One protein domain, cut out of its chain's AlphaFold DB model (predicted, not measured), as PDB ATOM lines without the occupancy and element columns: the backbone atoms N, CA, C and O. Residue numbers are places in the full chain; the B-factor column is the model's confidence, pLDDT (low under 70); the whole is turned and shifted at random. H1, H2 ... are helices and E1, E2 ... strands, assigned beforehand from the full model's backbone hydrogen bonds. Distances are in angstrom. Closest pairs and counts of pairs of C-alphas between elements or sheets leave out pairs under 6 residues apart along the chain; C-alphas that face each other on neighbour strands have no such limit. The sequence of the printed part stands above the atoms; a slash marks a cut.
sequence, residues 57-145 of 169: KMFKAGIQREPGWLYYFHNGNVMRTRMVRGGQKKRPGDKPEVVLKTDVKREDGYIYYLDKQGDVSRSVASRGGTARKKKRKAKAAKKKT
ATOM      1  N   LYS A  57     -18.052  34.615  57.610       82.94
ATOM      2  CA  LYS A  57     -17.053  34.150  58.573       82.94
ATOM      3  C   LYS A  57     -17.374  32.705  58.945       82.94
ATOM      4  O   LYS A  57     -18.432  32.435  59.501       82.94
ATOM      5  N   MET A  58     -16.463  31.786  58.634       79.56
ATOM      6  CA  MET A  58     -16.664  30.358  58.900       79.56
ATOM      7  C   MET A  58     -16.082  29.938  60.241       79.56
ATOM      8  O   MET A  58     -16.670  29.124  60.945       79.56
ATOM      9  N   PHE A  59     -14.904  30.466  60.580       80.12
ATOM     10  CA  PHE A  59     -14.172  30.024  61.756       80.12
ATOM     11  C   PHE A  59     -13.356  31.162  62.363       80.12
ATOM     12  O   PHE A  59     -12.610  31.861  61.666       80.12
ATOM     13  N   LYS A  60     -13.477  31.324  63.683       82.38
ATOM     14  CA  LYS A  60     -12.680  32.277  64.452       82.38
ATOM     15  C   LYS A  60     -11.328  31.648  64.776       82.38
ATOM     16  O   LYS A  60     -11.189  30.945  65.770       82.38
ATOM     17  N   ALA A  61     -10.347  31.878  63.911       79.00
ATOM     18  CA  ALA A  61      -8.998  31.357  64.103       79.00
ATOM     19  C   ALA A  61      -8.152  32.249  65.028       79.00
ATOM     20  O   ALA A  61      -7.204  31.752  65.627       79.00
ATOM     21  N   GLY A  62      -8.488  33.542  65.171       82.44
ATOM     22  CA  GLY A  62      -7.801  34.444  66.107       82.44
ATOM     23  C   GLY A  62      -6.300  34.617  65.844       82.44
ATOM     24  O   GLY A  62      -5.540  34.898  66.766       82.44
ATOM     25  N   ILE A  63      -5.850  34.414  64.603       85.31
ATOM     26  CA  ILE A  63      -4.419  34.348  64.288       85.31
ATOM     27  C   ILE A  63      -3.820  35.751  64.219       85.31
ATOM     28  O   ILE A  63      -4.163  36.550  63.344       85.31
ATOM     29  N   GLN A  64      -2.854  36.023  65.095       85.94
ATOM     30  CA  GLN A  64      -2.062  37.246  65.037       85.94
ATOM     31  C   GLN A  64      -1.045  37.168  63.896       85.94
ATOM     32  O   GLN A  64      -0.275  36.214  63.773       85.94
ATOM     33  N   ARG A  65      -1.070  38.177  63.021       87.56
ATOM     34  CA  ARG A  65      -0.179  38.243  61.863       87.56
ATOM     35  C   ARG A  65       1.117  38.930  62.240       87.56
ATOM     36  O   ARG A  65       1.133  40.136  62.471       87.56
ATOM     37  N   GLU A  66       2.203  38.178  62.207       88.44
ATOM     38  CA  GLU A  66       3.534  38.729  62.406       88.44
ATOM     39  C   GLU A  66       4.106  39.334  61.110       88.44
ATOM     40  O   GLU A  66       3.910  38.788  60.013       88.44
ATOM     41  N   PRO A  67       4.848  40.452  61.202       87.12
ATOM     42  CA  PRO A  67       5.553  41.009  60.058       87.12
ATOM     43  C   PRO A  67       6.633  40.034  59.566       87.12
ATOM     44  O   PRO A  67       7.334  39.402  60.346       87.12
ATOM     45  N   GLY A  68       6.784  39.913  58.244       88.38
ATOM     46  CA  GLY A  68       7.764  38.996  57.638       88.38
ATOM     47  C   GLY A  68       7.241  37.578  57.378       88.38
ATOM     48  O   GLY A  68       7.945  36.780  56.757       88.38
ATOM     49  N   TRP A  69       5.990  37.293  57.742       90.31
ATOM     50  CA  TRP A  69       5.319  36.026  57.464       90.31
ATOM     51  C   TRP A  69       4.134  36.204  56.514       90.31
ATOM     52  O   TRP A  69       3.442  37.222  56.508       90.31
ATOM     53  N   LEU A  70       3.896  35.186  55.691       89.62
ATOM     54  CA  LEU A  70       2.720  35.065  54.843       89.62
ATOM     55  C   LEU A  70       1.814  33.979  55.419       89.62
ATOM     56  O   LEU A  70       2.194  32.808  55.432       89.62
ATOM     57  N   TYR A  71       0.617  34.378  55.837       90.31
ATOM     58  CA  TYR A  71      -0.427  33.481  56.322       90.31
ATOM     59  C   TYR A  71      -1.409  33.186  55.197       90.31
ATOM     60  O   TYR A  71      -1.887  34.101  54.521       90.31
ATOM     61  N   TYR A  72      -1.712  31.911  54.995       88.25
ATOM     62  CA  TYR A  72      -2.660  31.473  53.984       88.25
ATOM     63  C   TYR A  72      -3.370  30.201  54.434       88.25
ATOM     64  O   TYR A  72      -2.875  29.423  55.244       88.25
ATOM     65  N   PHE A  73      -4.558  29.996  53.884       87.69
ATOM     66  CA  PHE A  73      -5.337  28.792  54.104       87.69
ATOM     67  C   PHE A  73      -4.954  27.752  53.046       87.69
ATOM     68  O   PHE A  73      -4.935  28.079  51.856       87.69
ATOM     69  N   HIS A  74      -4.659  26.512  53.433       86.00
ATOM     70  CA  HIS A  74      -4.345  25.408  52.523       86.00
ATOM     71  C   HIS A  74      -4.781  24.062  53.111       86.00
ATOM     72  O   HIS A  74      -4.509  23.776  54.270       86.00
ATOM     73  N   ASN A  75      -5.451  23.238  52.296       84.88
ATOM     74  CA  ASN A  75      -5.943  21.900  52.665       84.88
ATOM     75  C   ASN A  75      -6.683  21.855  54.007       84.88
ATOM     76  O   ASN A  75      -6.396  21.018  54.855       84.88
ATOM     77  N   GLY A  76      -7.593  22.802  54.212       82.94
ATOM     78  CA  GLY A  76      -8.362  22.890  55.446       82.94
ATOM     79  C   GLY A  76      -7.628  23.545  56.601       82.94
ATOM     80  O   GLY A  76      -8.297  23.978  57.518       82.94
ATOM     81  N   ASN A  77      -6.311  23.737  56.537       88.44
ATOM     82  CA  ASN A  77      -5.498  24.265  57.629       88.44
ATOM     83  C   ASN A  77      -5.038  25.702  57.371       88.44
ATOM     84  O   ASN A  77      -4.928  26.147  56.223       88.44
ATOM     85  N   VAL A  78      -4.686  26.420  58.439       88.50
ATOM     86  CA  VAL A  78      -3.954  27.682  58.316       88.50
ATOM     87  C   VAL A  78      -2.461  27.418  58.410       88.50
ATOM     88  O   VAL A  78      -1.965  26.871  59.395       88.50
ATOM     89  N   MET A  79      -1.734  27.855  57.385       90.69
ATOM     90  CA  MET A  79      -0.288  27.710  57.294       90.69
ATOM     91  C   MET A  79       0.397  29.074  57.211       90.69
ATOM     92  O   MET A  79      -0.156  30.039  56.671       90.69
ATOM     93  N   ARG A  80       1.634  29.142  57.710       91.31
ATOM     94  CA  ARG A  80       2.524  30.299  57.565       91.31
ATOM     95  C   ARG A  80       3.793  29.925  56.815       91.31
ATOM     96  O   ARG A  80       4.284  28.802  56.890       91.31
ATOM     97  N   THR A  81       4.346  30.875  56.073       91.81
ATOM     98  CA  THR A  81       5.658  30.740  55.427       91.81
ATOM     99  C   THR A  81       6.414  32.056  55.497       91.81
ATOM    100  O   THR A  81       5.796  33.120  55.570       91.81
ATOM    101  N   ARG A  82       7.747  32.003  55.463       89.81
ATOM    102  CA  ARG A  82       8.574  33.209  55.424       89.81
ATOM    103  C   ARG A  82       8.256  34.005  54.157       89.81
ATOM    104  O   ARG A  82       8.298  33.476  53.042       89.81
ATOM    105  N   MET A  83       7.931  35.282  54.327       88.31
ATOM    106  CA  MET A  83       7.646  36.178  53.216       88.31
ATOM    107  C   MET A  83       8.957  36.607  52.563       88.31
ATOM    108  O   MET A  83       9.795  37.258  53.180       88.31
ATOM    109  N   VAL A  84       9.114  36.266  51.288       87.06
ATOM    110  CA  VAL A  84      10.279  36.644  50.491       87.06
ATOM    111  C   VAL A  84       9.842  37.698  49.480       87.06
ATOM    112  O   VAL A  84       8.906  37.478  48.710       87.06
ATOM    113  N   ARG A  85      10.470  38.877  49.525       83.50
ATOM    114  CA  ARG A  85      10.167  39.985  48.607       83.50
ATOM    115  C   ARG A  85      10.849  39.750  47.256       83.50
ATOM    116  O   ARG A  85      11.871  39.073  47.181       83.50
ATOM    117  N   GLY A  86      10.259  40.280  46.183       79.50
ATOM    118  CA  GLY A  86      10.704  40.037  44.807       79.50
ATOM    119  C   GLY A  86      12.210  40.248  44.618       79.50
ATOM    120  O   GLY A  86      12.757  41.248  45.066       79.50
ATOM    121  N   GLY A  87      12.867  39.282  43.975       79.00
ATOM    122  CA  GLY A  87      14.321  39.255  43.782       79.00
ATOM    123  C   GLY A  87      15.072  38.431  44.828       79.00
ATOM    124  O   GLY A  87      16.130  37.889  44.517       79.00
ATOM    125  N   GLN A  88      14.511  38.240  46.026       78.12
ATOM    126  CA  GLN A  88      15.074  37.303  46.992       78.12
ATOM    127  C   GLN A  88      14.600  35.873  46.707       78.12
ATOM    128  O   GLN A  88      13.445  35.628  46.346       78.12
ATOM    129  N   LYS A  89      15.516  34.911  46.844       77.75
ATOM    130  CA  LYS A  89      15.208  33.482  46.747       77.75
ATOM    131  C   LYS A  89      14.799  32.967  48.125       77.75
ATOM    132  O   LYS A  89      15.368  33.380  49.133       77.75
ATOM    133  N   LYS A  90      13.822  32.054  48.163       79.50
ATOM    134  CA  LYS A  90      13.536  31.278  49.378       79.50
ATOM    135  C   LYS A  90      14.795  30.518  49.766       79.50
ATOM    136  O   LYS A  90      15.450  29.948  48.892       79.50
ATOM    137  N   ARG A  91      15.133  30.521  51.051       78.69
ATOM    138  CA  ARG A  91      16.278  29.742  51.508       78.69
ATOM    139  C   ARG A  91      15.893  28.261  51.474       78.69
ATOM    140  O   ARG A  91      14.734  27.929  51.752       78.69
ATOM    141  N   PRO A  92      16.825  27.366  51.122       73.62
ATOM    142  CA  PRO A  92      16.602  25.933  51.254       73.62
ATOM    143  C   PRO A  92      16.335  25.630  52.736       73.62
ATOM    144  O   PRO A  92      17.215  25.796  53.571       73.62
ATOM    145  N   GLY A  93      15.086  25.296  53.070       76.56
ATOM    146  CA  GLY A  93      14.629  25.110  54.453       76.56
ATOM    147  C   GLY A  93      13.430  25.967  54.864       76.56
ATOM    148  O   GLY A  93      12.799  25.656  55.869       76.56
ATOM    149  N   ASP A  94      13.041  26.977  54.075       78.75
ATOM    150  CA  ASP A  94      11.816  27.755  54.322       78.75
ATOM    151  C   ASP A  94      10.565  26.928  53.928       78.75
ATOM    152  O   ASP A  94       9.892  27.188  52.924       78.75
ATOM    153  N   LYS A  95      10.279  25.878  54.707       84.00
ATOM    154  CA  LYS A  95       9.086  25.033  54.580       84.00
ATOM    155  C   LYS A  95       7.875  25.730  55.218       84.00
ATOM    156  O   LYS A  95       8.039  26.506  56.159       84.00
ATOM    157  N   PRO A  96       6.660  25.515  54.693       88.31
ATOM    158  CA  PRO A  96       5.454  26.027  55.323       88.31
ATOM    159  C   PRO A  96       5.160  25.276  56.625       88.31
ATOM    160  O   PRO A  96       5.260  24.052  56.674       88.31
ATOM    161  N   GLU A  97       4.770  26.014  57.655       89.06
ATOM    162  CA  GLU A  97       4.411  25.483  58.970       89.06
ATOM    163  C   GLU A  97       2.898  25.599  59.175       89.06
ATOM    164  O   GLU A  97       2.295  26.613  58.813       89.06
ATOM    165  N   VAL A  98       2.279  24.561  59.740       90.31
ATOM    166  CA  VAL A  98       0.860  24.585  60.113       90.31
ATOM    167  C   VAL A  98       0.730  25.310  61.446       90.31
ATOM    168  O   VAL A  98       1.240  24.834  62.451       90.31
ATOM    169  N   VAL A  99       0.041  26.450  61.448       87.69
ATOM    170  CA  VAL A  99      -0.222  27.231  62.669       87.69
ATOM    171  C   VAL A  99      -1.450  26.687  63.381       87.69
ATOM    172  O   VAL A  99      -1.465  26.557  64.599       87.69
ATOM    173  N   LEU A 100      -2.486  26.367  62.605       87.06
ATOM    174  CA  LEU A 100      -3.751  25.895  63.132       87.06
ATOM    175  C   LEU A 100      -4.308  24.810  62.222       87.06
ATOM    176  O   LEU A 100      -4.452  25.012  61.011       87.06
ATOM    177  N   LYS A 101      -4.613  23.661  62.823       85.62
ATOM    178  CA  LYS A 101      -5.370  22.609  62.156       85.62
ATOM    179  C   LYS A 101      -6.844  22.966  62.233       85.62
ATOM    180  O   LYS A 101      -7.345  23.250  63.316       85.62
ATOM    181  N   THR A 102      -7.512  22.979  61.092       79.25
ATOM    182  CA  THR A 102      -8.949  23.243  61.019       79.25
ATOM    183  C   THR A 102      -9.590  22.222  60.088       79.25
ATOM    184  O   THR A 102      -9.031  21.874  59.053       79.25
ATOM    185  N   ASP A 103     -10.788  21.750  60.423       79.25
ATOM    186  CA  ASP A 103     -11.519  20.758  59.621       79.25
ATOM    187  C   ASP A 103     -12.396  21.413  58.537       79.25
ATOM    188  O   ASP A 103     -13.456  20.914  58.152       79.25
ATOM    189  N   VAL A 104     -11.979  22.580  58.035       80.56
ATOM    190  CA  VAL A 104     -12.764  23.365  57.077       80.56
ATOM    191  C   VAL A 104     -12.576  22.804  55.668       80.56
ATOM    192  O   VAL A 104     -11.511  22.926  55.059       80.56
ATOM    193  N   LYS A 105     -13.636  22.219  55.107       83.00
ATOM    194  CA  LYS A 105     -13.645  21.730  53.722       83.00
ATOM    195  C   LYS A 105     -13.800  22.887  52.737       83.00
ATOM    196  O   LYS A 105     -14.537  23.843  52.978       83.00
ATOM    197  N   ARG A 106     -13.082  22.800  51.616       84.06
ATOM    198  CA  ARG A 106     -13.192  23.766  50.522       84.06
ATOM    199  C   ARG A 106     -14.344  23.385  49.612       84.06
ATOM    200  O   ARG A 106     -14.376  22.271  49.106       84.06
ATOM    201  N   GLU A 107     -15.232  24.335  49.384       84.25
ATOM    202  CA  GLU A 107     -16.303  24.245  48.407       84.25
ATOM    203  C   GLU A 107     -15.868  24.898  47.093       84.25
ATOM    204  O   GLU A 107     -15.219  25.954  47.069       84.25
ATOM    205  N   ASP A 108     -16.243  24.269  45.982       80.88
ATOM    206  CA  ASP A 108     -16.006  24.812  44.654       80.88
ATOM    207  C   ASP A 108     -16.800  26.107  44.442       80.88
ATOM    208  O   ASP A 108     -17.981  26.209  44.756       80.88
ATOM    209  N   GLY A 109     -16.147  27.119  43.868       84.12
ATOM    210  CA  GLY A 109     -16.780  28.417  43.603       84.12
ATOM    211  C   GLY A 109     -16.601  29.461  44.705       84.12
ATOM    212  O   GLY A 109     -17.029  30.599  44.507       84.12
ATOM    213  N   TYR A 110     -15.885  29.134  45.785       86.62
ATOM    214  CA  TYR A 110     -15.523  30.075  46.845       86.62
ATOM    215  C   TYR A 110     -14.008  30.270  46.971       86.62
ATOM    216  O   TYR A 110     -13.200  29.415  46.603       86.62
ATOM    217  N   ILE A 111     -13.613  31.431  47.488       85.88
ATOM    218  CA  ILE A 111     -12.247  31.737  47.910       85.88
ATOM    219  C   ILE A 111     -12.241  31.806  49.429       85.88
ATOM    220  O   ILE A 111     -13.040  32.513  50.035       85.88
ATOM    221  N   TYR A 112     -11.288  31.092  50.013       88.00
ATOM    222  CA  TYR A 112     -11.040  31.064  51.445       88.00
ATOM    223  C   TYR A 112      -9.812  31.906  51.729       88.00
ATOM    224  O   TYR A 112      -8.757  31.700  51.119       88.00
ATOM    225  N   TYR A 113      -9.939  32.859  52.639       86.81
ATOM    226  CA  TYR A 113      -8.850  33.753  52.990       86.81
ATOM    227  C   TYR A 113      -8.925  34.128  54.465       86.81
ATOM    228  O   TYR A 113      -9.953  33.957  55.118       86.81
ATOM    229  N   LEU A 114      -7.802  34.614  54.989       88.38
ATOM    230  CA  LEU A 114      -7.769  35.171  56.329       88.38
ATOM    231  C   LEU A 114      -8.147  36.651  56.268       88.38
ATOM    232  O   LEU A 114      -7.570  37.411  55.480       88.38
ATOM    233  N   ASP A 115      -9.034  37.075  57.155       87.69
ATOM    234  CA  ASP A 115      -9.376  38.478  57.360       87.69
ATOM    235  C   ASP A 115      -8.298  39.213  58.163       87.69
ATOM    236  O   ASP A 115      -7.346  38.622  58.685       87.69
ATOM    237  N   LYS A 116      -8.442  40.539  58.268       84.38
ATOM    238  CA  LYS A 116      -7.541  41.392  59.062       84.38
ATOM    239  C   LYS A 116      -7.481  40.976  60.535       84.38
ATOM    240  O   LYS A 116      -6.427  41.094  61.139       84.38
ATOM    241  N   GLN A 117      -8.586  40.460  61.074       84.62
ATOM    242  CA  GLN A 117      -8.674  39.937  62.442       84.62
ATOM    243  C   GLN A 117      -8.035  38.546  62.607       84.62
ATOM    244  O   GLN A 117      -7.976  38.039  63.719       84.62
ATOM    245  N   GLY A 118      -7.564  37.927  61.519       84.31
ATOM    246  CA  GLY A 118      -6.980  36.587  61.563       84.31
ATOM    247  C   GLY A 118      -7.999  35.452  61.506       84.31
ATOM    248  O   GLY A 118      -7.623  34.309  61.736       84.31
ATOM    249  N   ASP A 119      -9.257  35.749  61.187       87.19
ATOM    250  CA  ASP A 119     -10.329  34.759  61.045       87.19
ATOM    251  C   ASP A 119     -10.415  34.214  59.618       87.19
ATOM    252  O   ASP A 119     -10.017  34.895  58.670       87.19
ATOM    253  N   VAL A 120     -10.937  32.996  59.460       87.50
ATOM    254  CA  VAL A 120     -11.123  32.362  58.149       87.50
ATOM    255  C   VAL A 120     -12.517  32.687  57.623       87.50
ATOM    256  O   VAL A 120     -13.529  32.314  58.227       87.50
ATOM    257  N   SER A 121     -12.548  33.334  56.463       88.06
ATOM    258  CA  SER A 121     -13.778  33.754  55.793       88.06
ATOM    259  C   SER A 121     -13.843  33.213  54.368       88.06
ATOM    260  O   SER A 121     -12.815  33.035  53.701       88.06
ATOM    261  N   ARG A 122     -15.069  32.951  53.901       89.00
ATOM    262  CA  ARG A 122     -15.362  32.521  52.528       89.00
ATOM    263  C   ARG A 122     -16.048  33.630  51.744       89.00
ATOM    264  O   ARG A 122     -16.911  34.331  52.262       89.00
ATOM    265  N   SER A 123     -15.690  33.779  50.474       87.31
ATOM    266  CA  SER A 123     -16.367  34.691  49.548       87.31
ATOM    267  C   SER A 123     -16.521  34.068  48.166       87.31
ATOM    268  O   SER A 123     -15.743  33.198  47.775       87.31
ATOM    269  N   VAL A 124     -17.543  34.487  47.415       86.19
ATOM    270  CA  VAL A 124     -17.804  33.956  46.069       86.19
ATOM    271  C   VAL A 124     -16.631  34.287  45.144       86.19
ATOM    272  O   VAL A 124     -16.244  35.448  44.975       86.19
ATOM    273  N   ALA A 125     -16.064  33.261  44.513       80.00
ATOM    274  CA  ALA A 125     -14.918  33.388  43.628       80.00
ATOM    275  C   ALA A 125     -15.306  34.121  42.335       80.00
ATOM    276  O   ALA A 125     -15.778  33.522  41.367       80.00
ATOM    277  N   SER A 126     -15.040  35.427  42.261       71.12
ATOM    278  CA  SER A 126     -15.098  36.143  40.987       71.12
ATOM    279  C   SER A 126     -13.904  35.712  40.133       71.12
ATOM    280  O   SER A 126     -12.773  36.160  40.335       71.12
ATOM    281  N   ARG A 127     -14.128  34.782  39.195       64.00
ATOM    282  CA  ARG A 127     -13.135  34.295  38.218       64.00
ATOM    283  C   ARG A 127     -12.701  35.450  37.297       64.00
ATOM    284  O   ARG A 127     -13.126  35.558  36.149       64.00
ATOM    285  N   GLY A 128     -11.831  36.329  37.799       57.75
ATOM    286  CA  GLY A 128     -11.380  37.600  37.208       57.75
ATOM    287  C   GLY A 128     -10.523  37.502  35.935       57.75
ATOM    288  O   GLY A 128      -9.669  38.356  35.680       57.75
ATOM    289  N   GLY A 129     -10.720  36.468  35.115       55.34
ATOM    290  CA  GLY A 129      -9.995  36.253  33.862       55.34
ATOM    291  C   GLY A 129     -10.590  36.995  32.660       55.34
ATOM    292  O   GLY A 129      -9.851  37.441  31.778       55.34
ATOM    293  N   THR A 130     -11.910  37.185  32.608       53.19
ATOM    294  CA  THR A 130     -12.607  37.750  31.435       53.19
ATOM    295  C   THR A 130     -12.349  39.249  31.257       53.19
ATOM    296  O   THR A 130     -12.024  39.689  30.148       53.19
ATOM    297  N   ALA A 131     -12.353  40.032  32.340       54.25
ATOM    298  CA  ALA A 131     -12.092  41.475  32.287       54.25
ATOM    299  C   ALA A 131     -10.656  41.809  31.820       54.25
ATOM    300  O   ALA A 131     -10.442  42.693  30.982       54.25
ATOM    301  N   ARG A 132      -9.649  41.051  32.283       54.78
ATOM    302  CA  ARG A 132      -8.244  41.237  31.868       54.78
ATOM    303  C   ARG A 132      -7.987  40.762  30.431       54.78
ATOM    304  O   ARG A 132      -7.162  41.367  29.741       54.78
ATOM    305  N   LYS A 133      -8.714  39.749  29.934       56.31
ATOM    306  CA  LYS A 133      -8.606  39.266  28.540       56.31
ATOM    307  C   LYS A 133      -9.102  40.322  27.540       56.31
ATOM    308  O   LYS A 133      -8.420  40.562  26.542       56.31
ATOM    309  N   LYS A 134     -10.202  41.031  27.840       59.00
ATOM    310  CA  LYS A 134     -10.727  42.136  27.006       59.00
ATOM    311  C   LYS A 134      -9.745  43.316  26.930       59.00
ATOM    312  O   LYS A 134      -9.419  43.775  25.836       59.00
ATOM    313  N   LYS A 135      -9.163  43.731  28.066       58.88
ATOM    314  CA  LYS A 135      -8.166  44.822  28.124       58.88
ATOM    315  C   LYS A 135      -6.849  44.470  27.413       58.88
ATOM    316  O   LYS A 135      -6.268  45.325  26.742       58.88
ATOM    317  N   ARG A 136      -6.386  43.214  27.501       60.50
ATOM    318  CA  ARG A 136      -5.193  42.729  26.775       60.50
ATOM    319  C   ARG A 136      -5.418  42.663  25.259       60.50
ATOM    320  O   ARG A 136      -4.539  43.096  24.519       60.50
ATOM    321  N   LYS A 137      -6.591  42.210  24.794       59.69
ATOM    322  CA  LYS A 137      -6.949  42.219  23.361       59.69
ATOM    323  C   LYS A 137      -7.049  43.646  22.799       59.69
ATOM    324  O   LYS A 137      -6.488  43.914  21.740       59.69
ATOM    325  N   ALA A 138      -7.641  44.581  23.548       61.06
ATOM    326  CA  ALA A 138      -7.723  45.992  23.155       61.06
ATOM    327  C   ALA A 138      -6.339  46.671  23.050       61.06
ATOM    328  O   ALA A 138      -6.060  47.380  22.082       61.06
ATOM    329  N   LYS A 139      -5.422  46.405  23.996       61.16
ATOM    330  CA  LYS A 139      -4.035  46.910  23.920       61.16
ATOM    331  C   LYS A 139      -3.227  46.271  22.780       61.16
ATOM    332  O   LYS A 139      -2.410  46.952  22.162       61.16
ATOM    333  N   ALA A 140      -3.465  44.995  22.468       62.03
ATOM    334  CA  ALA A 140      -2.815  44.310  21.350       62.03
ATOM    335  C   ALA A 140      -3.279  44.842  19.979       62.03
ATOM    336  O   ALA A 140      -2.450  45.000  19.081       62.03
ATOM    337  N   ALA A 141      -4.564  45.185  19.831       61.34
ATOM    338  CA  ALA A 141      -5.101  45.790  18.611       61.34
ATOM    339  C   ALA A 141      -4.483  47.174  18.331       61.34
ATOM    340  O   ALA A 141      -4.008  47.417  17.223       61.34
ATOM    341  N   LYS A 142      -4.362  48.037  19.354       59.41
ATOM    342  CA  LYS A 142      -3.785  49.392  19.227       59.41
ATOM    343  C   LYS A 142      -2.287  49.390  18.868       59.41
ATOM    344  O   LYS A 142      -1.810  50.278  18.165       59.41
ATOM    345  N   LYS A 143      -1.536  48.364  19.297       58.25
ATOM    346  CA  LYS A 143      -0.107  48.206  18.956       58.25
ATOM    347  C   LYS A 143       0.109  47.767  17.498       58.25
ATOM    348  O   LYS A 143       1.131  48.116  16.909       58.25
ATOM    349  N   LYS A 144      -0.840  47.035  16.892       58.16
ATOM    350  CA  LYS A 144      -0.757  46.617  15.480       58.16
ATOM    351  C   LYS A 144      -1.054  47.766  14.508       58.16
ATOM    352  O   LYS A 144      -0.348  47.892  13.510       58.16
ATOM    353  N   THR A 145      -2.003  48.650  14.816       55.06
ATOM    354  CA  THR A 145      -2.292  49.851  14.005       55.06
ATOM    355  C   THR A 145      -1.146  50.868  14.036       55.06
ATOM    356  O   THR A 145      -0.764  51.381  12.987       55.06
TER     357      THR A 145
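AT A GLANCE: This is residues 57 to 145 of the 169 residues of an uncharacterized protein of Deltaproteobacteria bacterium RBG_16_71_12 (UniProt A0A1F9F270). What shape is seen first? Two small three-stranded sheets, E1 E6 E5 and E2 E3 E4, make a body in which their edge strands E5 and E2 come together, and the helix H1 sticks out as a free arm. What is it made of? The 89 printed residues hold six named strands and one named helix, in the order E1 E2 E3 E4 E5 E6 H1; both sheets are antiparallel and the class is mixed, helices and strands. The whole is only just loose, close to extended, with a radius of gyration of the C-alphas of 17.9 A and spans of 55 by 33 by 21 A.

HOW THE PARTS SIT: How does the first sheet pair? E1, residues 57 to 59, and E6, residues 120 to 124, are antiparallel at 141 degrees, with N 58 and O 120 within hydrogen-bond range at 3.0 A. E6 forms an antiparallel hairpin with E5, residues 110 to 114, with N 111 and O 123 at 2.8 A. How does the second? E2, residues 69 to 74, E3, residues 77 to 82, and E4, residues 97 to 100, form a meander of two hairpins, each strand the antiparallel neighbour of the one before, with N 70 and O 81 at 2.8 A and N 78 and O 100 at 2.9 A. Where are the sheets closest? The closest C-alphas of E2 and E5, those of Phe 73 and Tyr 113, are 6.2 A apart. Where is the helix? H1, residues 129 to 145, is not on either sheet, and every O i to N i+4 pair in it is within hydrogen-bond range.

IN THESE COORDINATES: Where does E1 begin? C-alpha 57 stands at (-17.053, 34.150, 58.573). How long are the elements? E3 measures 16.8 A, E2 15.2 A and H1 25.3 A, ending at C-alpha 145 (-2.292, 49.851, 14.005).

THE WHOLE: What stands free? Residues 128 to 145 do. Which link is long? That from E3 to E4, 14 residues; the printed part has no cut. Where is confidence low? Residues 127 to 145 are under 70.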